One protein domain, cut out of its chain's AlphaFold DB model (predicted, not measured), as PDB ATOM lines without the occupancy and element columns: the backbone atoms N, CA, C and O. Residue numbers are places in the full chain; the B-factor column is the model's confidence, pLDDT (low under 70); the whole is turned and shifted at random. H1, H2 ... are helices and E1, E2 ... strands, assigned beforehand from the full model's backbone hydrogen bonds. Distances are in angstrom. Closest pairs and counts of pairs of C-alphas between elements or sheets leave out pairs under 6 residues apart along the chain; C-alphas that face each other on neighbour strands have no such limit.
ATOM      1  N   GLU A  85     117.513 -18.190  28.148       89.12
ATOM      2  CA  GLU A  85     117.791 -17.131  29.103       89.12
ATOM      3  C   GLU A  85     116.512 -16.816  29.868       89.12
ATOM      4  O   GLU A  85     115.451 -16.626  29.273       89.12
ATOM      5  N   ILE A  86     116.613 -16.774  31.192       89.19
ATOM      6  CA  ILE A  86     115.502 -16.421  32.068       89.19
ATOM      7  C   ILE A  86     115.861 -15.118  32.764       89.19
ATOM      8  O   ILE A  86     116.857 -15.042  33.483       89.19
ATOM      9  N   ALA A  87     115.038 -14.098  32.546       92.19
ATOM     10  CA  ALA A  87     115.217 -12.786  33.143       92.19
ATOM     11  C   ALA A  87     114.223 -12.563  34.288       92.19
ATOM     12  O   ALA A  87     113.015 -12.755  34.142       92.19
ATOM     13  N   LEU A  88     114.738 -12.096  35.419       93.31
ATOM     14  CA  LEU A  88     113.975 -11.479  36.488       93.31
ATOM     15  C   LEU A  88     114.053  -9.962  36.323       93.31
ATOM     16  O   LEU A  88     115.103  -9.365  36.557       93.31
ATOM     17  N   ASP A  89     112.923  -9.353  35.973       94.19
ATOM     18  CA  ASP A  89     112.757  -7.903  35.967       94.19
ATOM     19  C   ASP A  89     112.120  -7.412  37.267       94.19
ATOM     20  O   ASP A  89     111.068  -7.897  37.697       94.19
ATOM     21  N   VAL A  90     112.747  -6.411  37.882       94.56
ATOM     22  CA  VAL A  90     112.275  -5.772  39.108       94.56
ATOM     23  C   VAL A  90     112.062  -4.285  38.853       94.56
ATOM     24  O   VAL A  90     112.970  -3.565  38.438       94.56
ATOM     25  N   TYR A  91     110.843  -3.836  39.141       93.94
ATOM     26  CA  TYR A  91     110.410  -2.455  38.969       93.94
ATOM     27  C   TYR A  91     110.072  -1.826  40.327       93.94
ATOM     28  O   TYR A  91     109.414  -2.482  41.155       93.94
ATOM     29  N   PRO A  92     110.442  -0.551  40.557       92.06
ATOM     30  CA  PRO A  92     109.820   0.261  41.593       92.06
ATOM     31  C   PRO A  92     108.301   0.290  41.413       92.06
ATOM     32  O   PRO A  92     107.779   0.301  40.298       92.06
ATOM     33  N   ARG A  93     107.557   0.282  42.521       90.75
ATOM     34  CA  ARG A  93     106.097   0.411  42.458       90.75
ATOM     35  C   ARG A  93     105.757   1.876  42.208       90.75
ATOM     36  O   ARG A  93     105.907   2.669  43.130       90.75
ATOM     37  N   HIS A  94     105.251   2.209  41.020       85.88
ATOM     38  CA  HIS A  94     104.861   3.583  40.668       85.88
ATOM     39  C   HIS A  94     103.925   4.223  41.705       85.88
ATOM     40  O   HIS A  94     104.124   5.363  42.089       85.88
ATOM     41  N   SER A  95     102.981   3.462  42.268       88.00
ATOM     42  CA  SER A  95     102.055   3.950  43.304       88.00
ATOM     43  C   SER A  95     102.703   4.274  44.664       88.00
ATOM     44  O   SER A  95     102.001   4.595  45.620       88.00
ATOM     45  N   LYS A  96     104.010   4.049  44.815       88.44
ATOM     46  CA  LYS A  96     104.787   4.252  46.049       88.44
ATOM     47  C   LYS A  96     106.002   5.147  45.811       88.44
ATOM     48  O   LYS A  96     106.924   5.118  46.618       88.44
ATOM     49  N   VAL A  97     106.019   5.858  44.691       88.44
ATOM     50  CA  VAL A  97     107.103   6.740  44.278       88.44
ATOM     51  C   VAL A  97     106.481   8.076  43.898       88.44
ATOM     52  O   VAL A  97     105.546   8.110  43.101       88.44
ATOM     53  N   CYS A  98     106.986   9.159  44.478       87.50
ATOM     54  CA  CYS A  98     106.420  10.499  44.328       87.50
ATOM     55  C   CYS A  98     107.145  11.345  43.269       87.50
ATOM     56  O   CYS A  98     106.669  12.421  42.921       87.50
ATOM     57  N   SER A  99     108.301  10.893  42.771       88.88
ATOM     58  CA  SER A  99     109.089  11.609  41.761       88.88
ATOM     59  C   SER A  99     109.967  10.679  40.925       88.88
ATOM     60  O   SER A  99     110.322   9.576  41.351       88.88
ATOM     61  N   ASP A 100     110.404  11.162  39.763       86.50
ATOM     62  CA  ASP A 100     111.339  10.443  38.892       86.50
ATOM     63  C   ASP A 100     112.689  10.179  39.576       86.50
ATOM     64  O   ASP A 100     113.270   9.101  39.433       86.50
ATOM     65  N   ALA A 101     113.172  11.134  40.378       82.88
ATOM     66  CA  ALA A 101     114.405  10.982  41.146       82.88
ATOM     67  C   ALA A 101     114.295   9.842  42.172       82.88
ATOM     68  O   ALA A 101     115.187   8.993  42.266       82.88
ATOM     69  N   GLU A 102     113.172   9.769  42.892       85.81
ATOM     70  CA  GLU A 102     112.903   8.667  43.815       85.81
ATOM     71  C   GLU A 102     112.774   7.330  43.065       85.81
ATOM     72  O   GLU A 102     113.286   6.310  43.536       85.81
ATOM     73  N   PHE A 103     112.166   7.315  41.872       88.19
ATOM     74  CA  PHE A 103     112.082   6.108  41.043       88.19
ATOM     75  C   PHE A 103     113.473   5.553  40.729       88.19
ATOM     76  O   PHE A 103     113.738   4.365  40.946       88.19
ATOM     77  N   VAL A 104     114.373   6.418  40.248       85.31
ATOM     78  CA  VAL A 104     115.759   6.058  39.928       85.31
ATOM     79  C   VAL A 104     116.477   5.544  41.173       85.31
ATOM     80  O   VAL A 104     117.091   4.479  41.117       85.31
ATOM     81  N   GLN A 105     116.348   6.233  42.309       85.25
ATOM     82  CA  GLN A 105     116.970   5.812  43.564       85.25
ATOM     83  C   GLN A 105     116.480   4.426  44.008       85.25
ATOM     84  O   GLN A 105     117.288   3.553  44.331       85.25
ATOM     85  N   LYS A 106     115.162   4.176  43.989       88.56
ATOM     86  CA  LYS A 106     114.596   2.865  44.345       88.56
ATOM     87  C   LYS A 106     115.068   1.771  43.390       88.56
ATOM     88  O   LYS A 106     115.405   0.686  43.856       88.56
ATOM     89  N   ARG A 107     115.130   2.041  42.083       91.19
ATOM     90  CA  ARG A 107     115.637   1.094  41.077       91.19
ATOM     91  C   ARG A 107     117.109   0.757  41.321       91.19
ATOM     92  O   ARG A 107     117.482  -0.408  41.323       91.19
ATOM     93  N   VAL A 108     117.938   1.759  41.596       86.56
ATOM     94  CA  VAL A 108     119.348   1.571  41.963       86.56
ATOM     95  C   VAL A 108     119.484   0.681  43.200       86.56
ATOM     96  O   VAL A 108     120.219  -0.306  43.164       86.56
ATOM     97  N   LEU A 109     118.721   0.962  44.261       89.25
ATOM     98  CA  LEU A 109     118.718   0.148  45.481       89.25
ATOM     99  C   LEU A 109     118.255  -1.289  45.219       89.25
ATOM    100  O   LEU A 109     118.783  -2.223  45.814       89.25
ATOM    101  N   MET A 110     117.293  -1.488  44.315       92.56
ATOM    102  CA  MET A 110     116.870  -2.823  43.888       92.56
ATOM    103  C   MET A 110     117.986  -3.557  43.138       92.56
ATOM    104  O   MET A 110     118.195  -4.739  43.394       92.56
ATOM    105  N   THR A 111     118.733  -2.880  42.261       90.94
ATOM    106  CA  THR A 111     119.889  -3.468  41.563       90.94
ATOM    107  C   THR A 111     120.968  -3.896  42.554       90.94
ATOM    108  O   THR A 111     121.469  -5.016  42.459       90.94
ATOM    109  N   GLU A 112     121.291  -3.048  43.532       89.88
ATOM    110  CA  GLU A 112     122.241  -3.391  44.595       89.88
ATOM    111  C   GLU A 112     121.732  -4.543  45.460       89.88
ATOM    112  O   GLU A 112     122.477  -5.483  45.717       89.88
ATOM    113  N   LEU A 113     120.446  -4.557  45.821       92.75
ATOM    114  CA  LEU A 113     119.843  -5.683  46.535       92.75
ATOM    115  C   LEU A 113     120.022  -6.993  45.756       92.75
ATOM    116  O   LEU A 113     120.414  -8.000  46.344       92.75
ATOM    117  N   LEU A 114     119.783  -6.984  44.438       93.50
ATOM    118  CA  LEU A 114     119.995  -8.165  43.600       93.50
ATOM    119  C   LEU A 114     121.466  -8.601  43.605       93.50
ATOM    120  O   LEU A 114     121.733  -9.778  43.826       93.50
ATOM    121  N   LYS A 115     122.418  -7.677  43.416       89.00
ATOM    122  CA  LYS A 115     123.859  -7.990  43.447       89.00
ATOM    123  C   LYS A 115     124.299  -8.538  44.811       89.00
ATOM    124  O   LYS A 115     125.082  -9.477  44.867       89.00
ATOM    125  N   LYS A 116     123.796  -7.960  45.908       89.56
ATOM    126  CA  LYS A 116     124.255  -8.249  47.274       89.56
ATOM    127  C   LYS A 116     123.627  -9.471  47.914       89.56
ATOM    128  O   LYS A 116     124.260 -10.076  48.771       89.56
ATOM    129  N   HIS A 117     122.410  -9.837  47.536       93.06
ATOM    130  CA  HIS A 117     121.695 -10.940  48.180       93.06
ATOM    131  C   HIS A 117     121.595 -12.195  47.319       93.06
ATOM    132  O   HIS A 117     121.192 -13.238  47.834       93.06
ATOM    133  N   MET A 118     121.932 -12.119  46.030       90.81
ATOM    134  CA  MET A 118     121.946 -13.292  45.162       90.81
ATOM    135  C   MET A 118     123.140 -14.190  45.492       90.81
ATOM    136  O   MET A 118     124.279 -13.730  45.555       90.81
ATOM    137  N   VAL A 119     122.878 -15.487  45.630       87.44
ATOM    138  CA  VAL A 119     123.904 -16.525  45.738       87.44
ATOM    139  C   VAL A 119     123.675 -17.525  44.604       87.44
ATOM    140  O   VAL A 119     122.640 -18.197  44.604       87.44
ATOM    141  N   PRO A 120     124.581 -17.618  43.610       80.69
ATOM    142  CA  PRO A 120     124.541 -18.669  42.599       80.69
ATOM    143  C   PRO A 120     124.472 -20.064  43.223       80.69
ATOM    144  O   PRO A 120     124.895 -20.274  44.359       80.69
ATOM    145  N   LYS A 121     124.007 -21.055  42.457       74.25
ATOM    146  CA  LYS A 121     124.100 -22.452  42.898       74.25
ATOM    147  C   LYS A 121     125.562 -22.847  43.146       74.25
ATOM    148  O   LYS A 121     126.468 -22.373  42.461       74.25
ATOM    149  N   ARG A 122     125.748 -23.815  44.047       65.56
ATOM    150  CA  ARG A 122     127.026 -24.390  44.492       65.56
ATOM    151  C   ARG A 122     128.037 -24.751  43.390       65.56
ATOM    152  O   ARG A 122     129.228 -24.743  43.666       65.56
ATOM    153  N   LEU A 123     127.601 -24.950  42.141       60.72
ATOM    154  CA  LEU A 123     128.490 -25.071  40.973       60.72
ATOM    155  C   LEU A 123     129.519 -23.923  40.876       60.72
ATOM    156  O   LEU A 123     130.599 -24.114  40.329       60.72
ATOM    157  N   PHE A 124     129.199 -22.746  41.420       57.03
ATOM    158  CA  PHE A 124     130.115 -21.606  41.520       57.03
ATOM    159  C   PHE A 124     130.755 -21.445  42.908       57.03
ATOM    160  O   PHE A 124     131.628 -20.601  43.066       57.03
ATOM    161  N   SER A 125     130.340 -22.224  43.910       53.03
ATOM    162  CA  SER A 125     130.815 -22.134  45.300       53.03
ATOM    163  C   SER A 125     131.845 -23.198  45.678       53.03
ATOM    164  O   SER A 125     132.565 -23.012  46.656       53.03
ATOM    165  N   ASP A 126     131.947 -24.296  44.922       57.97
ATOM    166  CA  ASP A 126     132.957 -25.340  45.167       57.97
ATOM    167  C   ASP A 126     134.379 -24.909  44.758       57.97
ATOM    168  O   ASP A 126     135.349 -25.625  44.996       57.97
ATOM    169  N   GLY A 127     134.533 -23.708  44.189       50.47
ATOM    170  CA  GLY A 127     135.841 -23.129  43.883       50.47
ATOM    171  C   GLY A 127     136.524 -23.731  42.654       50.47
ATOM    172  O   GLY A 127     137.640 -23.332  42.329       50.47
ATOM    173  N   GLU A 128     135.866 -24.651  41.944       56.16
ATOM    174  CA  GLU A 128     136.325 -25.192  40.662       56.16
ATOM    175  C   GLU A 128     136.094 -24.180  39.531       56.16
ATOM    176  O   GLU A 128     135.302 -24.379  38.607       56.16
ATOM    177  N   PHE A 129     136.784 -23.046  39.617       64.19
ATOM    178  CA  PHE A 129     136.857 -22.050  38.557       64.19
ATOM    179  C   PHE A 129     137.910 -22.508  37.541       64.19
ATOM    180  O   PHE A 129     139.105 -22.283  37.712       64.19
ATOM    181  N   SER A 130     137.470 -23.214  36.497       62.00
ATOM    182  CA  SER A 130     138.343 -23.693  35.419       62.00
ATOM    183  C   SER A 130     138.887 -22.560  34.546       62.00
ATOM    184  O   SER A 130     139.949 -22.703  33.944       62.00
ATOM    185  N   GLU A 131     138.172 -21.433  34.465       65.69
ATOM    186  CA  GLU A 131     138.574 -20.257  33.697       65.69
ATOM    187  C   GLU A 131     138.548 -18.988  34.574       65.69
ATOM    188  O   GLU A 131     137.658 -18.841  35.415       65.69
ATOM    189  N   PRO A 132     139.444 -18.003  34.345       65.00
ATOM    190  CA  PRO A 132     139.427 -16.729  35.073       65.00
ATOM    191  C   PRO A 132     138.084 -15.990  34.994       65.00
ATOM    192  O   PRO A 132     137.714 -15.275  35.914       65.00
ATOM    193  N   LEU A 133     137.333 -16.182  33.904       71.88
ATOM    194  CA  LEU A 133     136.018 -15.575  33.700       71.88
ATOM    195  C   LEU A 133     134.880 -16.337  34.393       71.88
ATOM    196  O   LEU A 133     133.717 -16.009  34.166       71.88
ATOM    197  N   ASP A 134     135.157 -17.356  35.200       72.31
ATOM    198  CA  ASP A 134     134.115 -18.011  35.986       72.31
ATOM    199  C   ASP A 134     133.774 -17.249  37.274       72.31
ATOM    200  O   ASP A 134     132.643 -17.353  37.758       72.31
ATOM    201  N   SER A 135     134.710 -16.447  37.788       73.25
ATOM    202  CA  SER A 135     134.533 -15.653  39.002       73.25
ATOM    203  C   SER A 135     133.539 -14.497  38.821       73.25
ATOM    204  O   SER A 135     133.167 -14.098  37.704       73.25
ATOM    205  N   LEU A 136     133.094 -13.962  39.963       78.38
ATOM    206  CA  LEU A 136     132.294 -12.749  40.025       78.38
ATOM    207  C   LEU A 136     133.112 -11.570  39.500       78.38
ATOM    208  O   LEU A 136     134.217 -11.307  39.960       78.38
ATOM    209  N   ARG A 137     132.543 -10.849  38.536       78.88
ATOM    210  CA  ARG A 137     133.178  -9.687  37.906       78.88
ATOM    211  C   ARG A 137     132.188  -8.548  37.753       78.88
ATOM    212  O   ARG A 137     131.021  -8.774  37.431       78.88
ATOM    213  N   PHE A 138     132.678  -7.326  37.900       79.06
ATOM    214  CA  PHE A 138     131.926  -6.117  37.602       79.06
ATOM    215  C   PHE A 138     132.482  -5.477  36.336       79.06
ATOM    216  O   PHE A 138     133.684  -5.331  36.179       79.06
ATOM    217  N   VAL A 139     131.610  -5.120  35.399       75.12
ATOM    218  CA  VAL A 139     132.008  -4.470  34.148       75.12
ATOM    219  C   VAL A 139     131.249  -3.163  34.020       75.12
ATOM    220  O   VAL A 139     130.021  -3.151  33.888       75.12
ATOM    221  N   ARG A 140     131.990  -2.058  34.020       67.81
ATOM    222  CA  ARG A 140     131.479  -0.750  33.614       67.81
ATOM    223  C   ARG A 140     131.503  -0.658  32.094       67.81
ATOM    224  O   ARG A 140     132.506  -0.963  31.458       67.81
ATOM    225  N   SER A 141     130.389  -0.249  31.498       55.88
ATOM    226  CA  SER A 141     130.364   0.072  30.071       55.88
ATOM    227  C   SER A 141     130.699   1.549  29.906       55.88
ATOM    228  O   SER A 141     129.871   2.392  30.244       55.88
ATOM    229  N   GLU A 142     131.870   1.863  29.346       49.22
ATOM    230  CA  GLU A 142     132.317   3.239  29.037       49.22
ATOM    231  C   GLU A 142     131.276   4.036  28.229       49.22
ATOM    232  O   GLU A 142     131.167   5.251  28.355       49.22
ATOM    233  N   LYS A 143     130.435   3.350  27.443       45.59
ATOM    234  CA  LYS A 143     129.377   3.963  26.623       45.59
ATOM    235  C   LYS A 143     128.140   4.428  27.400       45.59
ATOM    236  O   LYS A 143     127.296   5.099  26.820       45.59
ATOM    237  N   ARG A 144     128.004   4.058  28.680       47.34
ATOM    238  CA  ARG A 144     126.826   4.379  29.513       47.34
ATOM    239  C   ARG A 144     126.964   5.686  30.295       47.34
ATOM    240  O   ARG A 144     125.989   6.144  30.880       47.34
ATOM    241  N   ILE A 145     128.155   6.286  30.295       39.62
ATOM    242  CA  ILE A 145     128.510   7.464  31.091       39.62
ATOM    243  C   ILE A 145     128.528   8.699  30.178       39.62
ATOM    244  O   ILE A 145     129.574   9.278  29.895       39.62
ATOM    245  N   SER A 146     127.368   9.101  29.658       35.34
ATOM    246  CA  SER A 146     127.227  10.420  29.020       35.34
ATOM    247  C   SER A 146     126.387  11.403  29.837       35.34
ATOM    248  O   SER A 146     126.175  12.518  29.375       35.34
ATOM    249  N   SER A 147     125.936  11.035  31.043       36.84
ATOM    250  CA  SER A 147     125.118  11.908  31.905       36.84
ATOM    251  C   SER A 147     125.675  12.163  33.311       36.84
ATOM    252  O   SER A 147     125.125  12.994  34.023       36.84
ATOM    253  N   PHE A 148     126.789  11.541  33.706       35.25
ATOM    254  CA  PHE A 148     127.479  11.849  34.962       35.25
ATOM    255  C   PHE A 148     128.980  12.009  34.693       35.25
ATOM    256  O   PHE A 148     129.555  11.209  33.968       35.25
ATOM    257  N   SER A 149     129.563  13.099  35.200       32.06
ATOM    258  CA  SER A 149     130.977  13.519  35.149       32.06
ATOM    259  C   SER A 149     131.996  12.509  34.575       32.06
ATOM    260  O   SER A 149     132.233  11.439  35.129       32.06
ATOM    261  N   ARG A 150     132.676  12.912  33.491       33.84
ATOM    262  CA  ARG A 150     133.683  12.162  32.706       33.84
ATOM    263  C   ARG A 150     134.995  11.789  33.430       33.84
ATOM    264  O   ARG A 150     135.940  11.415  32.743       33.84
ATOM    265  N   LYS A 151     135.121  11.906  34.756       30.02
ATOM    266  CA  LYS A 151     136.440  11.782  35.416       30.02
ATOM    267  C   LYS A 151     136.821  10.418  36.003       30.02
ATOM    268  O   LYS A 151     138.008  10.228  36.224       30.02
ATOM    269  N   ASP A 152     135.922   9.437  36.095       32.59
ATOM    270  CA  ASP A 152     136.251   8.143  36.728       32.59
ATOM    271  C   ASP A 152     136.053   6.944  35.786       32.59
ATOM    272  O   ASP A 152     135.203   6.070  35.994       32.59
ATOM    273  N   ALA A 153     136.844   6.900  34.713       34.44
ATOM    274  CA  ALA A 153     136.956   5.729  33.848       34.44
ATOM    275  C   ALA A 153     137.982   4.747  34.437       34.44
ATOM    276  O   ALA A 153     139.154   4.770  34.078       34.44
ATOM    277  N   ILE A 154     137.547   3.884  35.359       36.75
ATOM    278  CA  ILE A 154     138.363   2.759  35.830       36.75
ATOM    279  C   ILE A 154     137.765   1.466  35.273       36.75
ATOM    280  O   ILE A 154     136.612   1.115  35.548       36.75
ATOM    281  N   ALA A 155     138.567   0.747  34.485       35.41
ATOM    282  CA  ALA A 155     138.356  -0.658  34.172       35.41
ATOM    283  C   ALA A 155     138.565  -1.467  35.460       35.41
ATOM    284  O   ALA A 155     139.657  -1.930  35.777       35.41
ATOM    285  N   ILE A 156     137.504  -1.566  36.248       38.12
ATOM    286  CA  ILE A 156     137.469  -2.283  37.514       38.12
ATOM    287  C   ILE A 156     137.295  -3.780  37.205       38.12
ATOM    288  O   ILE A 156     136.202  -4.328  37.234       38.12
ATOM    289  N   GLY A 157     138.377  -4.416  36.770       34.25
ATOM    290  CA  GLY A 157     138.394  -5.800  36.298       34.25
ATOM    291  C   GLY A 157     139.499  -5.958  35.271       34.25
ATOM    292  O   GLY A 157     139.265  -5.814  34.069       34.25
ATOM    293  N   GLY A 158     140.718  -6.160  35.767       30.83
ATOM    294  CA  GLY A 158     141.911  -6.272  34.947       30.83
ATOM    295  C   GLY A 158     141.717  -7.252  33.792       30.83
ATOM    296  O   GLY A 158     141.260  -8.378  33.964       30.83
ATOM    297  N   ARG A 159     142.162  -6.831  32.606       33.91
ATOM    298  CA  ARG A 159     142.626  -7.747  31.553       33.91
ATOM    299  C   ARG A 159     143.924  -8.460  31.945       33.91
ATOM    300  O   ARG A 159     144.519  -9.129  31.107       33.91
ATOM    301  N   ASP A 160     144.365  -8.329  33.188       32.12
ATOM    302  CA  ASP A 160     145.437  -9.146  33.714       32.12
ATOM    303  C   ASP A 160     144.876 -10.536  33.943       32.12
ATOM    304  O   ASP A 160     144.154 -10.793  34.902       32.12
ATOM    305  N   GLY A 161     145.217 -11.437  33.026       32.94
ATOM    306  CA  GLY A 161     144.995 -12.874  33.110       32.94
ATOM    307  C   GLY A 161     145.732 -13.535  34.279       32.94
ATOM    308  O   GLY A 161     146.321 -14.601  34.102       32.94
ATOM    309  N   ARG A 162     145.697 -12.940  35.477       37.03
ATOM    310  CA  ARG A 162     146.004 -13.645  36.713       37.03
ATOM    311  C   ARG A 162     144.988 -14.769  36.802       37.03
ATOM    312  O   ARG A 162     143.784 -14.542  36.913       37.03
ATOM    313  N   ARG A 163     145.480 -15.999  36.657       37.38
ATOM    314  CA  ARG A 163     144.706 -17.206  36.927       37.38
ATOM    315  C   ARG A 163     144.114 -17.036  38.316       37.38
ATOM    316  O   ARG A 163     144.852 -17.082  39.297       37.38
ATOM    317  N   HIS A 164     142.806 -16.813  38.377       40.69
ATOM    318  CA  HIS A 164     142.112 -16.838  39.642       40.69
ATOM    319  C   HIS A 164     142.112 -18.294  40.113       40.69
ATOM    320  O   HIS A 164     141.258 -19.082  39.716       40.69
ATOM    321  N   SER A 165     143.126 -18.701  40.878       41.72
ATOM    322  CA  SER A 165     143.056 -19.959  41.618       41.72
ATOM    323  C   SER A 165     141.895 -19.860  42.608       41.72
ATOM    324  O   SER A 165     141.546 -18.754  43.034       41.72
ATOM    325  N   ALA A 166     141.323 -20.998  43.017       43.69
ATOM    326  CA  ALA A 166     140.284 -21.035  44.048       43.69
ATOM    327  C   ALA A 166     140.643 -20.129  45.245       43.69
ATOM    328  O   ALA A 166     139.807 -19.371  45.711       43.69
ATOM    329  N   GLN A 167     141.922 -20.111  45.648       46.12
ATOM    330  CA  GLN A 167     142.460 -19.262  46.718       46.12
ATOM    331  C   GLN A 167     142.363 -17.753  46.470       46.12
ATOM    332  O   GLN A 167     142.014 -17.033  47.394       46.12
ATOM    333  N   THR A 168     142.604 -17.269  45.252       51.81
ATOM    334  CA  THR A 168     142.443 -15.834  44.932       51.81
ATOM    335  C   THR A 168     140.983 -15.406  44.801       51.81
ATOM    336  O   THR A 168     140.673 -14.234  44.942       51.81
ATOM    337  N   VAL A 169     140.046 -16.328  44.560       47.56
ATOM    338  CA  VAL A 169     138.611 -15.990  44.637       47.56
ATOM    339  C   VAL A 169     138.187 -15.715  46.087       47.56
ATOM    340  O   VAL A 169     137.219 -15.000  46.328       47.56
ATOM    341  N   PHE A 170     138.949 -16.232  47.052       50.56
ATOM    342  CA  PHE A 170     138.742 -16.011  48.479       50.56
ATOM    343  C   PHE A 170     139.519 -14.812  49.039       50.56
ATOM    344  O   PHE A 170     139.461 -14.591  50.247       50.56
ATOM    345  N   ASP A 171     140.244 -14.067  48.197       54.47
ATOM    346  CA  ASP A 171     140.993 -12.877  48.600       54.47
ATOM    347  C   ASP A 171     140.192 -11.602  48.271       54.47
ATOM    348  O   ASP A 171     140.065 -11.250  47.088       54.47
ATOM    349  N   PRO A 172     139.653 -10.902  49.288       49.38
ATOM    350  CA  PRO A 172     138.824  -9.717  49.101       49.38
ATOM    351  C   PRO A 172     139.544  -8.565  48.390       49.38
ATOM    352  O   PRO A 172     138.890  -7.772  47.718       49.38
ATOM    353  N   GLU A 173     140.875  -8.482  48.491       53.78
ATOM    354  CA  GLU A 173     141.667  -7.402  47.887       53.78
ATOM    355  C   GLU A 173     141.835  -7.569  46.371       53.78
ATOM    356  O   GLU A 173     142.131  -6.615  45.650       53.78
ATOM    357  N   THR A 174     141.625  -8.783  45.852       55.19
ATOM    358  CA  THR A 174     141.874  -9.099  44.435       55.19
ATOM    359  C   THR A 174     140.700  -8.795  43.511       55.19
ATOM    360  O   THR A 174     140.854  -8.860  42.288       55.19
ATOM    361  N   HIS A 175     139.537  -8.438  44.064       52.41
ATOM    362  CA  HIS A 175     138.329  -8.186  43.285       52.41
ATOM    363  C   HIS A 175     137.755  -6.816  43.633       52.41
ATOM    364  O   HIS A 175     137.359  -6.556  44.765       52.41
ATOM    365  N   PRO A 176     137.675  -5.909  42.664       55.19
ATOM    366  CA  PRO A 176     137.329  -4.541  42.989       55.19
ATOM    367  C   PRO A 176     135.805  -4.315  43.067       55.19
ATOM    368  O   PRO A 176     135.018  -4.961  42.368       55.19
ATOM    369  N   GLN A 177     135.378  -3.392  43.936       60.25
ATOM    370  CA  GLN A 177     133.964  -3.102  44.193       60.25
ATOM    371  C   GLN A 177     133.267  -2.563  42.936       60.25
ATOM    372  O   GLN A 177     133.673  -1.559  42.352       60.25
ATOM    373  N   GLY A 178     132.175  -3.213  42.534       60.34
ATOM    374  CA  GLY A 178     131.336  -2.720  41.449       60.34
ATOM    375  C   GLY A 178     130.605  -1.442  41.846       60.34
ATOM    376  O   GLY A 178     129.918  -1.405  42.864       60.34
ATOM    377  N   THR A 179     130.690  -0.412  41.009       67.25
ATOM    378  CA  THR A 179     129.821   0.760  41.126       67.25
ATOM    379  C   THR A 179     128.363   0.387  40.828       67.25
ATOM    380  O   THR A 179     128.065  -0.648  40.218       67.25
ATOM    381  N   VAL A 180     127.427   1.249  41.228       62.53
ATOM    382  CA  VAL A 180     125.984   1.045  41.006       62.53
ATOM    383  C   VAL A 180     125.659   0.746  39.535       62.53
ATOM    384  O   VAL A 180     124.878  -0.161  39.237       62.53
ATOM    385  N   ASP A 181     126.303   1.455  38.607       67.75
ATOM    386  CA  ASP A 181     126.116   1.339  37.157       67.75
ATOM    387  C   ASP A 181     126.838   0.138  36.516       67.75
ATOM    388  O   ASP A 181     126.623  -0.163  35.335       67.75
ATOM    389  N   ALA A 182     127.675  -0.572  37.278       77.81
ATOM    390  CA  ALA A 182     128.389  -1.741  36.791       77.81
ATOM    391  C   ALA A 182     127.453  -2.944  36.595       77.81
ATOM    392  O   ALA A 182     126.544  -3.211  37.389       77.81
ATOM    393  N   ILE A 183     127.721  -3.709  35.537       85.75
ATOM    394  CA  ILE A 183     127.089  -5.004  35.283       85.75
ATOM    395  C   ILE A 183     127.869  -6.066  36.050       85.75
ATOM    396  O   ILE A 183     129.063  -6.238  35.811       85.75
ATOM    397  N   MET A 184     127.198  -6.804  36.926       87.38
ATOM    398  CA  MET A 184     127.764  -7.982  37.577       87.38
ATOM    399  C   MET A 184     127.609  -9.192  36.657       87.38
ATOM    400  O   MET A 184     126.514  -9.421  36.150       87.38
ATOM    401  N   TYR A 185     128.664  -9.982  36.472       86.94
ATOM    402  CA  TYR A 185     128.615 -11.274  35.788       86.94
ATOM    403  C   TYR A 185     129.212 -12.377  36.659       86.94
ATOM    404  O   TYR A 185     130.157 -12.127  37.404       86.94
ATOM    405  N   ILE A 186     128.702 -13.600  36.507       85.12
ATOM    406  CA  ILE A 186     129.257 -14.820  37.115       85.12
ATOM    407  C   ILE A 186     129.185 -15.949  36.077       85.12
ATOM    408  O   ILE A 186     128.162 -16.097  35.402       85.12
ATOM    409  N   GLY A 187     130.260 -16.731  35.946       81.75
ATOM    410  CA  GLY A 187     130.391 -17.809  34.960       81.75
ATOM    411  C   GLY A 187     130.970 -17.366  33.610       81.75
ATOM    412  O   GLY A 187     130.589 -16.327  33.047       81.75
ATOM    413  N   ALA A 188     131.905 -18.158  33.076       79.19
ATOM    414  CA  ALA A 188     132.519 -17.923  31.773       79.19
ATOM    415  C   ALA A 188     131.569 -18.312  30.638       79.19
ATOM    416  O   ALA A 188     130.631 -19.086  30.818       79.19
ATOM    417  N   LYS A 189     131.827 -17.811  29.422       76.88
ATOM    418  CA  LYS A 189     130.968 -18.059  28.251       76.88
ATOM    419  C   LYS A 189     130.743 -19.555  27.982       76.88
ATOM    420  O   LYS A 189     129.661 -19.913  27.539       76.88
ATOM    421  N   LYS A 190     131.725 -20.414  28.252       75.06
ATOM    422  CA  LYS A 190     131.612 -21.857  27.998       75.06
ATOM    423  C   LYS A 190     130.832 -22.620  29.072       75.06
ATOM    424  O   LYS A 190     130.547 -23.795  28.877       75.06
ATOM    425  N   ARG A 191     130.492 -21.991  30.204       76.69
ATOM    426  CA  ARG A 191     129.711 -22.645  31.258       76.69
ATOM    427  C   ARG A 191     128.272 -22.868  30.809       76.69
ATOM    428  O   ARG A 191     127.673 -22.015  30.160       76.69
ATOM    429  N   GLN A 192     127.705 -23.980  31.272       78.75
ATOM    430  CA  GLN A 192     126.296 -24.327  31.071       78.75
ATOM    431  C   GLN A 192     125.336 -23.347  31.751       78.75
ATOM    432  O   GLN A 192     124.178 -23.263  31.364       78.75
ATOM    433  N   MET A 193     125.795 -22.613  32.768       82.94
ATOM    434  CA  MET A 193     125.007 -21.608  33.472       82.94
ATOM    435  C   MET A 193     125.827 -20.334  33.647       82.94
ATOM    436  O   MET A 193     127.027 -20.401  33.905       82.94
ATOM    437  N   ARG A 194     125.196 -19.169  33.501       87.19
ATOM    438  CA  ARG A 194     125.831 -17.861  33.720       87.19
ATOM    439  C   ARG A 194     124.820 -16.878  34.287       87.19
ATOM    440  O   ARG A 194     123.646 -16.938  33.933       87.19
ATOM    441  N   TYR A 195     125.299 -15.950  35.104       90.75
ATOM    442  CA  TYR A 195     124.483 -14.902  35.707       90.75
ATOM    443  C   TYR A 195     124.927 -13.534  35.223       90.75
ATOM    444  O   TYR A 195     126.120 -13.292  35.009       90.75
ATOM    445  N   LYS A 196     123.965 -12.624  35.114       91.94
ATOM    446  CA  LYS A 196     124.207 -11.220  34.806       91.94
ATOM    447  C   LYS A 196     123.206 -10.337  35.543       91.94
ATOM    448  O   LYS A 196     122.009 -10.458  35.318       91.94
ATOM    449  N   VAL A 197     123.677  -9.424  36.389       92.44
ATOM    450  CA  VAL A 197     122.828  -8.464  37.121       92.44
ATOM    451  C   VAL A 197     123.198  -7.046  36.739       92.44
ATOM    452  O   VAL A 197     124.374  -6.688  36.738       92.44
ATOM    453  N   TYR A 198     122.206  -6.227  36.408       90.81
ATOM    454  CA  TYR A 198     122.441  -4.853  35.987       90.81
ATOM    455  C   TYR A 198     121.199  -3.977  36.054       90.81
ATOM    456  O   TYR A 198     120.065  -4.449  36.083       90.81
ATOM    457  N   ASP A 199     121.445  -2.672  36.002       90.19
ATOM    458  CA  ASP A 199     120.416  -1.674  35.771       90.19
ATOM    459  C   ASP A 199     120.092  -1.575  34.265       90.19
ATOM    460  O   ASP A 199     120.923  -1.157  33.447       90.19
ATOM    461  N   LYS A 200     118.900  -2.025  33.860       90.38
ATOM    462  CA  LYS A 200     118.428  -2.044  32.466       90.38
ATOM    463  C   LYS A 200     117.749  -0.714  32.152       90.38
ATOM    464  O   LYS A 200     116.526  -0.599  32.173       90.38
ATOM    465  N   ILE A 201     118.581   0.264  31.811       86.25
ATOM    466  CA  ILE A 201     118.170   1.606  31.362       86.25
ATOM    467  C   ILE A 201     118.350   1.847  29.871       86.25
ATOM    468  O   ILE A 201     117.847   2.828  29.357       86.25
ATOM    469  N   PHE A 202     119.044   0.963  29.164       80.56
ATOM    470  CA  PHE A 202     119.224   1.067  27.719       80.56
ATOM    471  C   PHE A 202     118.550  -0.098  27.035       80.56
ATOM    472  O   PHE A 202     118.630  -1.222  27.547       80.56
ATOM    473  N   ASP A 203     117.941   0.135  25.875       71.81
ATOM    474  CA  ASP A 203     117.555  -0.956  24.999       71.81
ATOM    475  C   ASP A 203     118.681  -1.349  24.052       71.81
ATOM    476  O   ASP A 203     119.262  -0.530  23.347       71.81
ATOM    477  N   GLY A 204     119.011  -2.636  24.090       57.97
ATOM    478  CA  GLY A 204     120.156  -3.210  23.397       57.97
ATOM    479  C   GLY A 204     119.787  -3.791  22.041       57.97
ATOM    480  O   GLY A 204     120.489  -4.695  21.584       57.97
ATOM    481  N   MET A 205     118.695  -3.337  21.412       49.84
ATOM    482  CA  MET A 205     118.400  -3.706  20.030       49.84
ATOM    483  C   MET A 205     119.489  -3.117  19.129       49.84
ATOM    484  O   MET A 205     119.402  -1.993  18.645       49.84
ATOM    485  N   LYS A 206     120.551  -3.906  18.937       44.88
ATOM    486  CA  LYS A 206     121.603  -3.687  17.952       44.88
ATOM    487  C   LYS A 206     120.978  -3.751  16.564       44.88
ATOM    488  O   LYS A 206     120.969  -4.804  15.930       44.88
ATOM    489  N   ASP A 207     120.514  -2.620  16.065       40.84
ATOM    490  CA  ASP A 207     120.580  -2.403  14.631       40.84
ATOM    491  C   ASP A 207     122.075  -2.282  14.305       40.84
ATOM    492  O   ASP A 207     122.740  -1.344  14.742       40.84
ATOM    493  N   ARG A 208     122.665  -3.280  13.631       40.50
ATOM    494  CA  ARG A 208     124.115  -3.309  13.323       40.50
ATOM    495  C   ARG A 208     124.586  -2.049  12.576       40.50
ATOM    496  O   ARG A 208     125.782  -1.777  12.548       40.50
ATOM    497  N   THR A 209     123.653  -1.297  12.002       43.62
ATOM    498  CA  THR A 209     123.850  -0.044  11.269       43.62
ATOM    499  C   THR A 209     123.749   1.204  12.153       43.62
ATOM    500  O   THR A 209     124.354   2.219  11.816       43.62
ATOM    501  N   LYS A 210     123.060   1.155  13.304       45.44
ATOM    502  CA  LYS A 210     122.894   2.298  14.215       45.44
ATOM    503  C   LYS A 210     123.587   2.003  15.541       45.44
ATOM    504  O   LYS A 210     123.083   1.276  16.389       45.44
ATOM    505  N   LYS A 211     124.757   2.609  15.748       49.44
ATOM    506  CA  LYS A 211     125.558   2.529  16.988       49.44
ATOM    507  C   LYS A 211     124.897   3.204  18.212       49.44
ATOM    508  O   LYS A 211     125.605   3.530  19.161       49.44
ATOM    509  N   HIS A 212     123.589   3.444  18.205       51.16
ATOM    510  CA  HIS A 212     122.910   4.206  19.249       51.16
ATOM    511  C   HIS A 212     122.141   3.262  20.176       51.16
ATOM    512  O   HIS A 212     121.171   2.630  19.771       51.16
ATOM    513  N   GLU A 213     122.607   3.154  21.422       61.53
ATOM    514  CA  GLU A 213     121.823   2.584  22.517       61.53
ATOM    515  C   GLU A 213     120.752   3.612  22.899       61.53
ATOM    516  O   GLU A 213     121.075   4.757  23.217       61.53
ATOM    517  N   TYR A 214     119.479   3.226  22.841       71.06
ATOM    518  CA  TYR A 214     118.384   4.115  23.224       71.06
ATOM    519  C   TYR A 214     118.161   4.020  24.725       71.06
ATOM    520  O   TYR A 214     118.003   2.918  25.260       71.06
ATOM    521  N   LEU A 215     118.136   5.168  25.405       80.88
ATOM    522  CA  LEU A 215     117.694   5.219  26.790       80.88
ATOM    523  C   LEU A 215     116.221   4.799  26.835       80.88
ATOM    524  O   LEU A 215     115.390   5.289  26.070       80.88
ATOM    525  N   LEU A 216     115.917   3.851  27.707       83.56
ATOM    526  CA  LEU A 216     114.561   3.422  27.970       83.56
ATOM    527  C   LEU A 216     113.819   4.545  28.696       83.56
ATOM    528  O   LEU A 216     114.385   5.166  29.599       83.56
ATOM    529  N   PRO A 217     112.533   4.748  28.375       86.31
ATOM    530  CA  PRO A 217     111.642   5.508  29.233       86.31
ATOM    531  C   PRO A 217     111.690   5.006  30.683       86.31
ATOM    532  O   PRO A 217     112.004   3.834  30.946       86.31
ATOM    533  N   LEU A 218     111.391   5.888  31.635       85.06
ATOM    534  CA  LEU A 218     111.549   5.603  33.060       85.06
ATOM    535  C   LEU A 218     110.712   4.390  33.491       85.06
ATOM    536  O   LEU A 218     111.220   3.495  34.161       85.06
ATOM    537  N   GLU A 219     109.482   4.295  32.996       85.88
ATOM    538  CA  GLU A 219     108.540   3.198  33.220       85.88
ATOM    539  C   GLU A 219     109.005   1.852  32.643       85.88
ATOM    540  O   GLU A 219     108.581   0.786  33.093       85.88
ATOM    541  N   LYS A 220     109.917   1.873  31.663       88.50
ATOM    542  CA  LYS A 220     110.539   0.666  31.097       88.50
ATOM    543  C   LYS A 220     111.890   0.353  31.730       88.50
ATOM    544  O   LYS A 220     112.424  -0.740  31.507       88.50
ATOM    545  N   SER A 221     112.445   1.277  32.508       90.00
ATOM    546  CA  SER A 221     113.710   1.091  33.205       90.00
ATOM    547  C   SER A 221     113.528   0.212  34.437       90.00
ATOM    548  O   SER A 221     112.562   0.348  35.184       90.00
ATOM    549  N   ARG A 222     114.465  -0.708  34.662       93.62
ATOM    550  CA  ARG A 222     114.298  -1.788  35.645       93.62
ATOM    551  C   ARG A 222     115.624  -2.363  36.109       93.62
ATOM    552  O   ARG A 222     116.595  -2.342  35.361       93.62
ATOM    553  N   SER A 223     115.644  -2.955  37.294       94.31
ATOM    554  CA  SER A 223     116.744  -3.832  37.703       94.31
ATOM    555  C   SER A 223     116.522  -5.203  37.087       94.31
ATOM    556  O   SER A 223     115.414  -5.739  37.169       94.31
ATOM    557  N   ARG A 224     117.556  -5.782  36.481       94.50
ATOM    558  CA  ARG A 224     117.450  -7.076  35.815       94.50
ATOM    559  C   ARG A 224     118.514  -8.047  36.303       94.50
ATOM    560  O   ARG A 224     119.692  -7.700  36.361       94.50
ATOM    561  N   LEU A 225     118.086  -9.275  36.584       94.75
ATOM    562  CA  LEU A 225     118.943 -10.448  36.727       94.75
ATOM    563  C   LEU A 225     118.629 -11.430  35.589       94.75
ATOM    564  O   LEU A 225     117.505 -11.905  35.486       94.75
ATOM    565  N   GLU A 226     119.609 -11.730  34.745       93.75
ATOM    566  CA  GLU A 226     119.537 -12.729  33.675       93.75
ATOM    567  C   GLU A 226     120.305 -13.981  34.102       93.75
ATOM    568  O   GLU A 226     121.438 -13.889  34.588       93.75
ATOM    569  N   VAL A 227     119.690 -15.145  33.905       91.38
ATOM    570  CA  VAL A 227     120.334 -16.452  34.046       91.38
ATOM    571  C   VAL A 227     120.283 -17.146  32.698       91.38
ATOM    572  O   VAL A 227     119.203 -17.485  32.213       91.38
ATOM    573  N   THR A 228     121.444 -17.343  32.084       88.50
ATOM    574  CA  THR A 228     121.556 -18.083  30.827       88.50
ATOM    575  C   THR A 228     121.888 -19.539  31.122       88.50
ATOM    576  O   THR A 228     122.841 -19.807  31.850       88.50
ATOM    577  N   LEU A 229     121.121 -20.455  30.536       85.50
ATOM    578  CA  LEU A 229     121.333 -21.898  30.529       85.50
ATOM    579  C   LEU A 229     121.708 -22.315  29.104       85.50
ATOM    580  O   LEU A 229     120.839 -22.375  28.239       85.50
ATOM    581  N   ASP A 230     122.989 -22.566  28.855       77.44
ATOM    582  CA  ASP A 230     123.543 -22.851  27.526       77.44
ATOM    583  C   ASP A 230     123.892 -24.343  27.356       77.44
ATOM    584  O   ASP A 230     124.302 -25.014  28.303       77.44
ATOM    585  N   GLY A 231     123.774 -24.846  26.123       59.25
ATOM    586  CA  GLY A 231     124.237 -26.170  25.673       59.25
ATOM    587  C   GLY A 231     125.220 -26.114  24.497       59.25
ATOM    588  O   GLY A 231     125.291 -27.040  23.697       59.25
ATOM    589  N   PHE A 232     125.946 -25.003  24.332       49.69
ATOM    590  CA  PHE A 232     126.738 -24.728  23.122       49.69
ATOM    591  C   PHE A 232     127.973 -25.629  22.910       49.69
ATOM    592  O   PHE A 232     128.582 -25.538  21.848       49.69
ATOM    593  N   SER A 233     128.363 -26.488  23.860       46.66
ATOM    594  CA  SER A 233     129.546 -27.361  23.726       46.66
ATOM    595  C   SER A 233     129.287 -28.702  23.026       46.66
ATOM    596  O   SER A 233     130.202 -29.509  22.933       46.66
ATOM    597  N   GLY A 234     128.077 -28.955  22.517       48.16
ATOM    598  CA  GLY A 234     127.725 -30.252  21.917       48.16
ATOM    599  C   GLY A 234     127.328 -31.322  22.940       48.16
ATOM    600  O   GLY A 234     126.800 -32.362  22.553       48.16
ATOM    601  N   ASP A 235     127.490 -31.030  24.231       52.69
ATOM    602  CA  ASP A 235     126.956 -31.814  25.341       52.69
ATOM    603  C   ASP A 235     125.466 -31.519  25.574       52.69
ATOM    604  O   ASP A 235     124.923 -30.517  25.099       52.69
ATOM    605  N   GLN A 236     124.801 -32.394  26.333       58.66
ATOM    606  CA  GLN A 236     123.419 -32.214  26.782       58.66
ATOM    607  C   GLN A 236     123.224 -30.798  27.358       58.66
ATOM    608  O   GLN A 236     123.925 -30.407  28.295       58.66
ATOM    609  N   SER A 237     122.291 -30.014  26.799       65.06
ATOM    610  CA  SER A 237     122.056 -28.639  27.272       65.06
ATOM    611  C   SER A 237     121.632 -28.635  28.743       65.06
ATOM    612  O   SER A 237     121.021 -29.592  29.218       65.06
ATOM    613  N   GLY A 238     121.898 -27.550  29.483       67.00
ATOM    614  CA  GLY A 238     121.460 -27.449  30.885       67.00
ATOM    615  C   GLY A 238     119.951 -27.695  31.064       67.00
ATOM    616  O   GLY A 238     119.529 -28.230  32.082       67.00
ATOM    617  N   LEU A 239     119.140 -27.379  30.050       73.56
ATOM    618  CA  LEU A 239     117.706 -27.679  30.013       73.56
ATOM    619  C   LEU A 239     117.401 -29.125  29.614       73.56
ATOM    620  O   LEU A 239     116.525 -29.742  30.218       73.56
ATOM    621  N   GLU A 240     118.141 -29.698  28.663       73.25
ATOM    622  CA  GLU A 240     118.037 -31.120  28.325       73.25
ATOM    623  C   GLU A 240     118.413 -32.004  29.529       73.25
ATOM    624  O   GLU A 240     117.778 -33.038  29.739       73.25
ATOM    625  N   ALA A 241     119.391 -31.600  30.349       71.50
ATOM    626  CA  ALA A 241     119.763 -32.254  31.612       71.50
ATOM    627  C   ALA A 241     118.630 -32.216  32.647       71.50
ATOM    628  O   ALA A 241     118.495 -33.113  33.474       71.50
ATOM    629  N   LEU A 242     117.765 -31.205  32.556       73.06
ATOM    630  CA  LEU A 242     116.558 -31.056  33.366       73.06
ATOM    631  C   LEU A 242     115.325 -31.718  32.720       73.06
ATOM    632  O   LEU A 242     114.215 -31.577  33.230       73.06
ATOM    633  N   GLY A 243     115.498 -32.438  31.606       74.19
ATOM    634  CA  GLY A 243     114.429 -33.152  30.903       74.19
ATOM    635  C   GLY A 243     113.632 -32.310  29.900       74.19
ATOM    636  O   GLY A 243     112.635 -32.789  29.363       74.19
ATOM    637  N   VAL A 244     114.055 -31.078  29.604       79.69
ATOM    638  CA  VAL A 244     113.400 -30.194  28.627       79.69
ATOM    639  C   VAL A 244     114.144 -30.261  27.293       79.69
ATOM    640  O   VAL A 244     115.102 -29.530  27.064       79.69
ATOM    641  N   LYS A 245     113.707 -31.163  26.409       78.38
ATOM    642  CA  LYS A 245     114.374 -31.418  25.115       78.38
ATOM    643  C   LYS A 245     113.805 -30.593  23.957       78.38
ATOM    644  O   LYS A 245     114.520 -30.272  23.011       78.38
ATOM    645  N   SER A 246     112.528 -30.231  24.047       77.94
ATOM    646  CA  SER A 246     111.800 -29.445  23.047       77.94
ATOM    647  C   SER A 246     110.932 -28.376  23.709       77.94
ATOM    648  O   SER A 246     110.653 -28.446  24.912       77.94
ATOM    649  N   VAL A 247     110.448 -27.409  22.924       77.44
ATOM    650  CA  VAL A 247     109.539 -26.368  23.437       77.44
ATOM    651  C   VAL A 247     108.217 -26.962  23.933       77.44
ATOM    652  O   VAL A 247     107.636 -26.456  24.887       77.44
ATOM    653  N   TYR A 248     107.783 -28.106  23.406       77.38
ATOM    654  CA  TYR A 248     106.588 -28.788  23.908       77.38
ATOM    655  C   TYR A 248     106.765 -29.310  25.341       77.38
ATOM    656  O   TYR A 248     105.812 -29.312  26.121       77.38
ATOM    657  N   ASN A 249     107.993 -29.665  25.739       77.12
ATOM    658  CA  ASN A 249     108.287 -30.125  27.101       77.12
ATOM    659  C   ASN A 249     108.307 -28.981  28.131       77.12
ATOM    660  O   ASN A 249     108.127 -29.239  29.323       77.12
ATOM    661  N   ILE A 250     108.481 -27.727  27.691       77.56
ATOM    662  CA  ILE A 250     108.490 -26.538  28.562       77.56
ATOM    663  C   ILE A 250     107.166 -26.392  29.327       77.56
ATOM    664  O   ILE A 250     107.171 -26.030  30.505       77.56
ATOM    665  N   SER A 251     106.040 -26.699  28.680       72.62
ATOM    666  CA  SER A 251     104.689 -26.572  29.251       72.62
ATOM    667  C   SER A 251     104.470 -27.462  30.486       72.62
ATOM    668  O   SER A 251     103.856 -27.060  31.482       72.62
ATOM    669  N   SER A 252     105.019 -28.677  30.438       74.62
ATOM    670  CA  SER A 252     104.957 -29.689  31.494       74.62
ATOM    671  C   SER A 252     106.053 -29.538  32.550       74.62
ATOM    672  O   SER A 252     106.024 -30.212  33.582       74.62
ATOM    673  N   PHE A 253     107.027 -28.660  32.310       78.75
ATOM    674  CA  PHE A 253     108.193 -28.534  33.163       78.75
ATOM    675  C   PHE A 253     107.874 -27.828  34.491       78.75
ATOM    676  O   PHE A 253     107.142 -26.835  34.562       78.75
ATOM    677  N   ARG A 254     108.443 -28.338  35.590       78.12
ATOM    678  CA  ARG A 254     108.216 -27.829  36.952       78.12
ATOM    679  C   ARG A 254     109.098 -26.609  37.249       78.12
ATOM    680  O   ARG A 254     109.994 -26.662  38.087       78.12
ATOM    681  N   TRP A 255     108.788 -25.479  36.609       76.38
ATOM    682  CA  TRP A 255     109.517 -24.203  36.733       76.38
ATOM    683  C   TRP A 255     109.747 -23.731  38.178       76.38
ATOM    684  O   TRP A 255     110.790 -23.153  38.482       76.38
ATOM    685  N   HIS A 256     108.821 -24.014  39.099       72.81
ATOM    686  CA  HIS A 256     108.957 -23.635  40.510       72.81
ATOM    687  C   HIS A 256     110.177 -24.283  41.194       72.81
ATOM    688  O   HIS A 256     110.811 -23.636  42.026       72.81
ATOM    689  N   GLY A 257     110.544 -25.513  40.814       73.19
ATOM    690  CA  GLY A 257     111.725 -26.199  41.349       73.19
ATOM    691  C   GLY A 257     113.031 -25.524  40.926       73.19
ATOM    692  O   GLY A 257     113.980 -25.455  41.707       73.19
ATOM    693  N   LEU A 258     113.060 -24.915  39.733       79.38
ATOM    694  CA  LEU A 258     114.238 -24.192  39.249       79.38
ATOM    695  C   LEU A 258     114.495 -22.879  39.969       79.38
ATOM    696  O   LEU A 258     115.625 -22.408  39.945       79.38
ATOM    697  N   ARG A 259     113.512 -22.292  40.652       86.62
ATOM    698  CA  ARG A 259     113.726 -21.048  41.406       86.62
ATOM    699  C   ARG A 259     114.869 -21.205  42.417       86.62
ATOM    700  O   ARG A 259     115.670 -20.297  42.567       86.62
ATOM    701  N   GLN A 260     114.997 -22.378  43.039       78.69
ATOM    702  CA  GLN A 260     116.074 -22.715  43.984       78.69
ATOM    703  C   GLN A 260     117.456 -22.790  43.341       78.69
ATOM    704  O   GLN A 260     118.450 -22.504  43.996       78.69
ATOM    705  N   ILE A 261     117.497 -23.125  42.057       80.31
ATOM    706  CA  ILE A 261     118.721 -23.282  41.274       80.31
ATOM    707  C   ILE A 261     119.122 -21.950  40.626       80.31
ATOM    708  O   ILE A 261     120.294 -21.588  40.614       80.31
ATOM    709  N   LEU A 262     118.148 -21.213  40.091       85.69
ATOM    710  CA  LEU A 262     118.373 -20.038  39.250       85.69
ATOM    711  C   LEU A 262     118.296 -18.721  40.021       85.69
ATOM    712  O   LEU A 262     118.995 -17.776  39.687       85.69
ATOM    713  N   PHE A 263     117.452 -18.634  41.048       89.62
ATOM    714  CA  PHE A 263     117.136 -17.381  41.732       89.62
ATOM    715  C   PHE A 263     117.127 -17.590  43.247       89.62
ATOM    716  O   PHE A 263     116.074 -17.616  43.893       89.62
ATOM    717  N   ASN A 264     118.316 -17.777  43.815       88.69
ATOM    718  CA  ASN A 264     118.486 -17.980  45.244       88.69
ATOM    719  C   ASN A 264     118.951 -16.686  45.923       88.69
ATOM    720  O   ASN A 264     120.066 -16.220  45.687       88.69
ATOM    721  N   PHE A 265     118.081 -16.114  46.759       93.06
ATOM    722  CA  PHE A 265     118.384 -14.924  47.547       93.06
ATOM    723  C   PHE A 265     118.448 -15.259  49.031       93.06
ATOM    724  O   PHE A 265     117.575 -15.954  49.563       93.06
ATOM    725  N   VAL A 266     119.460 -14.729  49.708       92.75
ATOM    726  CA  VAL A 266     119.721 -15.014  51.121       92.75
ATOM    727  C   VAL A 266     119.948 -13.736  51.920       92.75
ATOM    728  O   VAL A 266     120.336 -12.696  51.380       92.75
ATOM    729  N   TYR A 267     119.724 -13.821  53.224       91.31
ATOM    730  CA  TYR A 267     120.296 -12.885  54.176       91.31
ATOM    731  C   TYR A 267     121.662 -13.414  54.626       91.31
ATOM    732  O   TYR A 267     121.755 -14.586  55.021       91.31
ATOM    733  N   PHE A 330     116.101 -15.397  52.132       93.12
ATOM    734  CA  PHE A 330     115.310 -14.186  51.920       93.12
ATOM    735  C   PHE A 330     113.868 -14.573  51.550       93.12
ATOM    736  O   PHE A 330     113.406 -14.362  50.426       93.12
ATOM    737  N   THR A 331     113.141 -15.136  52.520       92.12
ATOM    738  CA  THR A 331     111.824 -15.773  52.345       92.12
ATOM    739  C   THR A 331     110.838 -14.894  51.579       92.12
ATOM    740  O   THR A 331     110.313 -15.308  50.552       92.12
ATOM    741  N   LYS A 332     110.674 -13.622  51.974       92.38
ATOM    742  CA  LYS A 332     109.732 -12.699  51.310       92.38
ATOM    743  C   LYS A 332     110.000 -12.533  49.806       92.38
ATOM    744  O   LYS A 332     109.052 -12.483  49.017       92.38
ATOM    745  N   LEU A 333     111.269 -12.420  49.401       91.44
ATOM    746  CA  LEU A 333     111.645 -12.279  47.993       91.44
ATOM    747  C   LEU A 333     111.509 -13.621  47.264       91.44
ATOM    748  O   LEU A 333     110.882 -13.682  46.206       91.44
ATOM    749  N   ASN A 334     112.015 -14.697  47.866       92.25
ATOM    750  CA  ASN A 334     111.975 -16.044  47.301       92.25
ATOM    751  C   ASN A 334     110.541 -16.554  47.083       92.25
ATOM    752  O   ASN A 334     110.260 -17.157  46.046       92.25
ATOM    753  N   ASP A 335     109.605 -16.255  47.982       91.00
ATOM    754  CA  ASP A 335     108.193 -16.633  47.843       91.00
ATOM    755  C   ASP A 335     107.508 -15.852  46.722       91.00
ATOM    756  O   ASP A 335     106.697 -16.383  45.956       91.00
ATOM    757  N   ARG A 336     107.841 -14.562  46.583       91.06
ATOM    758  CA  ARG A 336     107.340 -13.738  45.477       91.06
ATOM    759  C   ARG A 336     107.848 -14.259  44.134       91.06
ATOM    760  O   ARG A 336     107.068 -14.330  43.186       91.06
ATOM    761  N   LEU A 337     109.117 -14.655  44.065       90.44
ATOM    762  CA  LEU A 337     109.713 -15.251  42.871       90.44
ATOM    763  C   LEU A 337     109.123 -16.617  42.555       90.44
ATOM    764  O   LEU A 337     108.816 -16.887  41.402       90.44
ATOM    765  N   THR A 338     108.896 -17.448  43.569       89.25
ATOM    766  CA  THR A 338     108.270 -18.762  43.398       89.25
ATOM    767  C   THR A 338     106.889 -18.622  42.759       89.25
ATOM    768  O   THR A 338     106.611 -19.290  41.764       89.25
ATOM    769  N   ARG A 339     106.068 -17.673  43.231       88.69
ATOM    770  CA  ARG A 339     104.773 -17.356  42.604       88.69
ATOM    771  C   ARG A 339     104.918 -16.892  41.151       88.69
ATOM    772  O   ARG A 339     104.169 -17.346  40.294       88.69
ATOM    773  N   LYS A 340     105.904 -16.045  40.841       87.75
ATOM    774  CA  LYS A 340     106.139 -15.574  39.463       87.75
ATOM    775  C   LYS A 340     106.669 -16.655  38.521       87.75
ATOM    776  O   LYS A 340     106.270 -16.699  37.364       87.75
ATOM    777  N   MET A 341     107.495 -17.569  39.016       85.38
ATOM    778  CA  MET A 341     107.957 -18.733  38.255       85.38
ATOM    779  C   MET A 341     106.815 -19.713  37.954       85.38
ATOM    780  O   MET A 341     106.842 -20.377  36.922       85.38
ATOM    781  N   MET A 342     105.786 -19.789  38.809       82.44
ATOM    782  CA  MET A 342     104.565 -20.543  38.493       82.44
ATOM    783  C   MET A 342     103.776 -19.904  37.341       82.44
ATOM    784  O   MET A 342     103.231 -20.635  36.516       82.44
ATOM    785  N   ASP A 343     103.754 -18.571  37.234       81.38
ATOM    786  CA  ASP A 343     103.107 -17.873  36.114       81.38
ATOM    787  C   ASP A 343     103.833 -18.109  34.777       81.38
ATOM    788  O   ASP A 343     103.182 -18.141  33.735       81.38
ATOM    789  N   LEU A 344     105.155 -18.338  34.782       79.25
ATOM    790  CA  LEU A 344     105.918 -18.640  33.560       79.25
ATOM    791  C   LEU A 344     105.378 -19.884  32.843       79.25
ATOM    792  O   LEU A 344     105.277 -19.891  31.618       79.25
ATOM    793  N   ARG A 345     104.963 -20.901  33.611       76.38
ATOM    794  CA  ARG A 345     104.333 -22.117  33.080       76.38
ATOM    795  C   ARG A 345     103.102 -21.786  32.236       76.38
ATOM    796  O   ARG A 345     102.945 -22.349  31.160       76.38
ATOM    797  N   LYS A 346     102.277 -20.837  32.689       77.69
ATOM    798  CA  LYS A 346     101.031 -20.449  32.010       77.69
ATOM    799  C   LYS A 346     101.272 -19.887  30.607       77.69
ATOM    800  O   LYS A 346     100.405 -20.021  29.768       77.69
ATOM    801  N   ARG A 347     102.452 -19.319  30.309       76.25
ATOM    802  CA  ARG A 347     102.783 -18.817  28.952       76.25
ATOM    803  C   ARG A 347     102.924 -19.929  27.906       76.25
ATOM    804  O   ARG A 347     102.943 -19.650  26.708       76.25
ATOM    805  N   PHE A 348     103.069 -21.169  28.365       74.44
ATOM    806  CA  PHE A 348     103.219 -22.359  27.534       74.44
ATOM    807  C   PHE A 348     102.098 -23.376  27.771       74.44
ATOM    808  O   PHE A 348     102.189 -24.503  27.297       74.44
TER     809      PHE A 348
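This is residues 85 to 267 and 330 to 348 of the 350 residues of an uncharacterized protein of Sagittula marina (UniProt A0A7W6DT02). A strongly twisted sheet of five antiparallel strands forms a wall with the long helix H1 packed along one face, over E5 and E4, and H4, H5 and H6 gather in a cluster toward the corner where E1 begins and E5 ends. Long loops extend from the sheet: residues 140 to 165 lead from the edge strand E2 out to the short H2, residues 170 to 182 lead from H2 back to E3, and residues 201 to 221 make a long loop between E4 and E5. The printed part has 202 residues, with six named helices and five named strands in the order E1 H1 E2 H2 E3 E4 E5 H3 H4 H5 H6; the sheet runs E1 E5 E4 E3 E2. The class is mixed, helices and strands, with under half of the residues in named elements. The whole is compact, with a radius of gyration of the C-alphas of 18.2 A and spans of 49 by 47 by 43 A.

Begin with the sheet. Find C-alpha 85 at (117.791, -17.131, 29.103), where E1, residues 85 to 90, starts its 16.1 A. Beside it is E5, residues 222 to 230, 24.4 A long; then come E4, residues 193 to 200, 20.7 A, E3, residues 183 to 186, 10.2 A, and E2, residues 137 to 139, 6.5 A. H1, residues 100 to 117, starts at C-alpha 100 at (111.339, 10.443, 38.892) and runs 25.5 A. H2 is residues 166 to 169, H3 residues 238 to 241, H4 residues 247 to 252, 9.8 A, and H5 residues 255 to 262, 10.1 A. H6, residues 331 to 346, runs 23.5 A to C-alpha 346 at (101.031, -20.449, 32.010).

Look first at E5 and E4, an antiparallel hairpin at 162 degrees, where N 196 and O 226 are 2.9 A apart. E3, E4 and E5 form a meander, each strand the antiparallel neighbour of the one before; between E4 and E3, also a hairpin, N 184 and O 197 are 2.8 A apart. At the edge strands, N 88 of E1 and O 225 of E5 are within hydrogen-bond range at 2.8 A, and N 139 of E2 and O 183 of E3 are within hydrogen-bond range at 2.8 A. H1 is on the sheet at a height of 7.9 A, making two layers, a helix on one face of a sheet; it runs along the strands, at 2 degrees to E5 on the local plane. Its closest C-alphas to E5 are those of Thr 111 and Ser 223, 5.0 A apart. H3 only grazes the sheet with residues 238 to 240, and H5 only grazes it with Leu 262. H5 and H6 touch at His 256 and Met 341, their closest C-alphas at 5.5 A, at a steep tilt of 49 degrees, opposite ways. H6 touches H4 with residues 345 to 346 alone; the closest C-alphas, of Ser 251 and Arg 345, are 5.9 A apart. H2 is not on the sheet and touches no helix. Every O i to N i+4 pair is within hydrogen-bond range in H1, 10 of 12 in H6, 1 of 4 in H5 and 0 of 2 in H4, where O i to N i+3 gives 3 of 5 in H5 and 2 of 3 in H4; H2 and H3 are too short for an i+4 pair.

The C-alphas farthest apart, of Lys 151 and Ser 252, are 52.2 A apart. Residues 268 to 329 are not printed, and C-alphas 267 and 330 are 5.6 A apart across the cut. The links H1 to E2, E2 to H2, H2 to E3 and E4 to E5 are long. Mean pLDDT of the printed part is 72.1; look for values under 70 at residues 122 to 132, 140 to 181, 204 to 213 and 231 to 238.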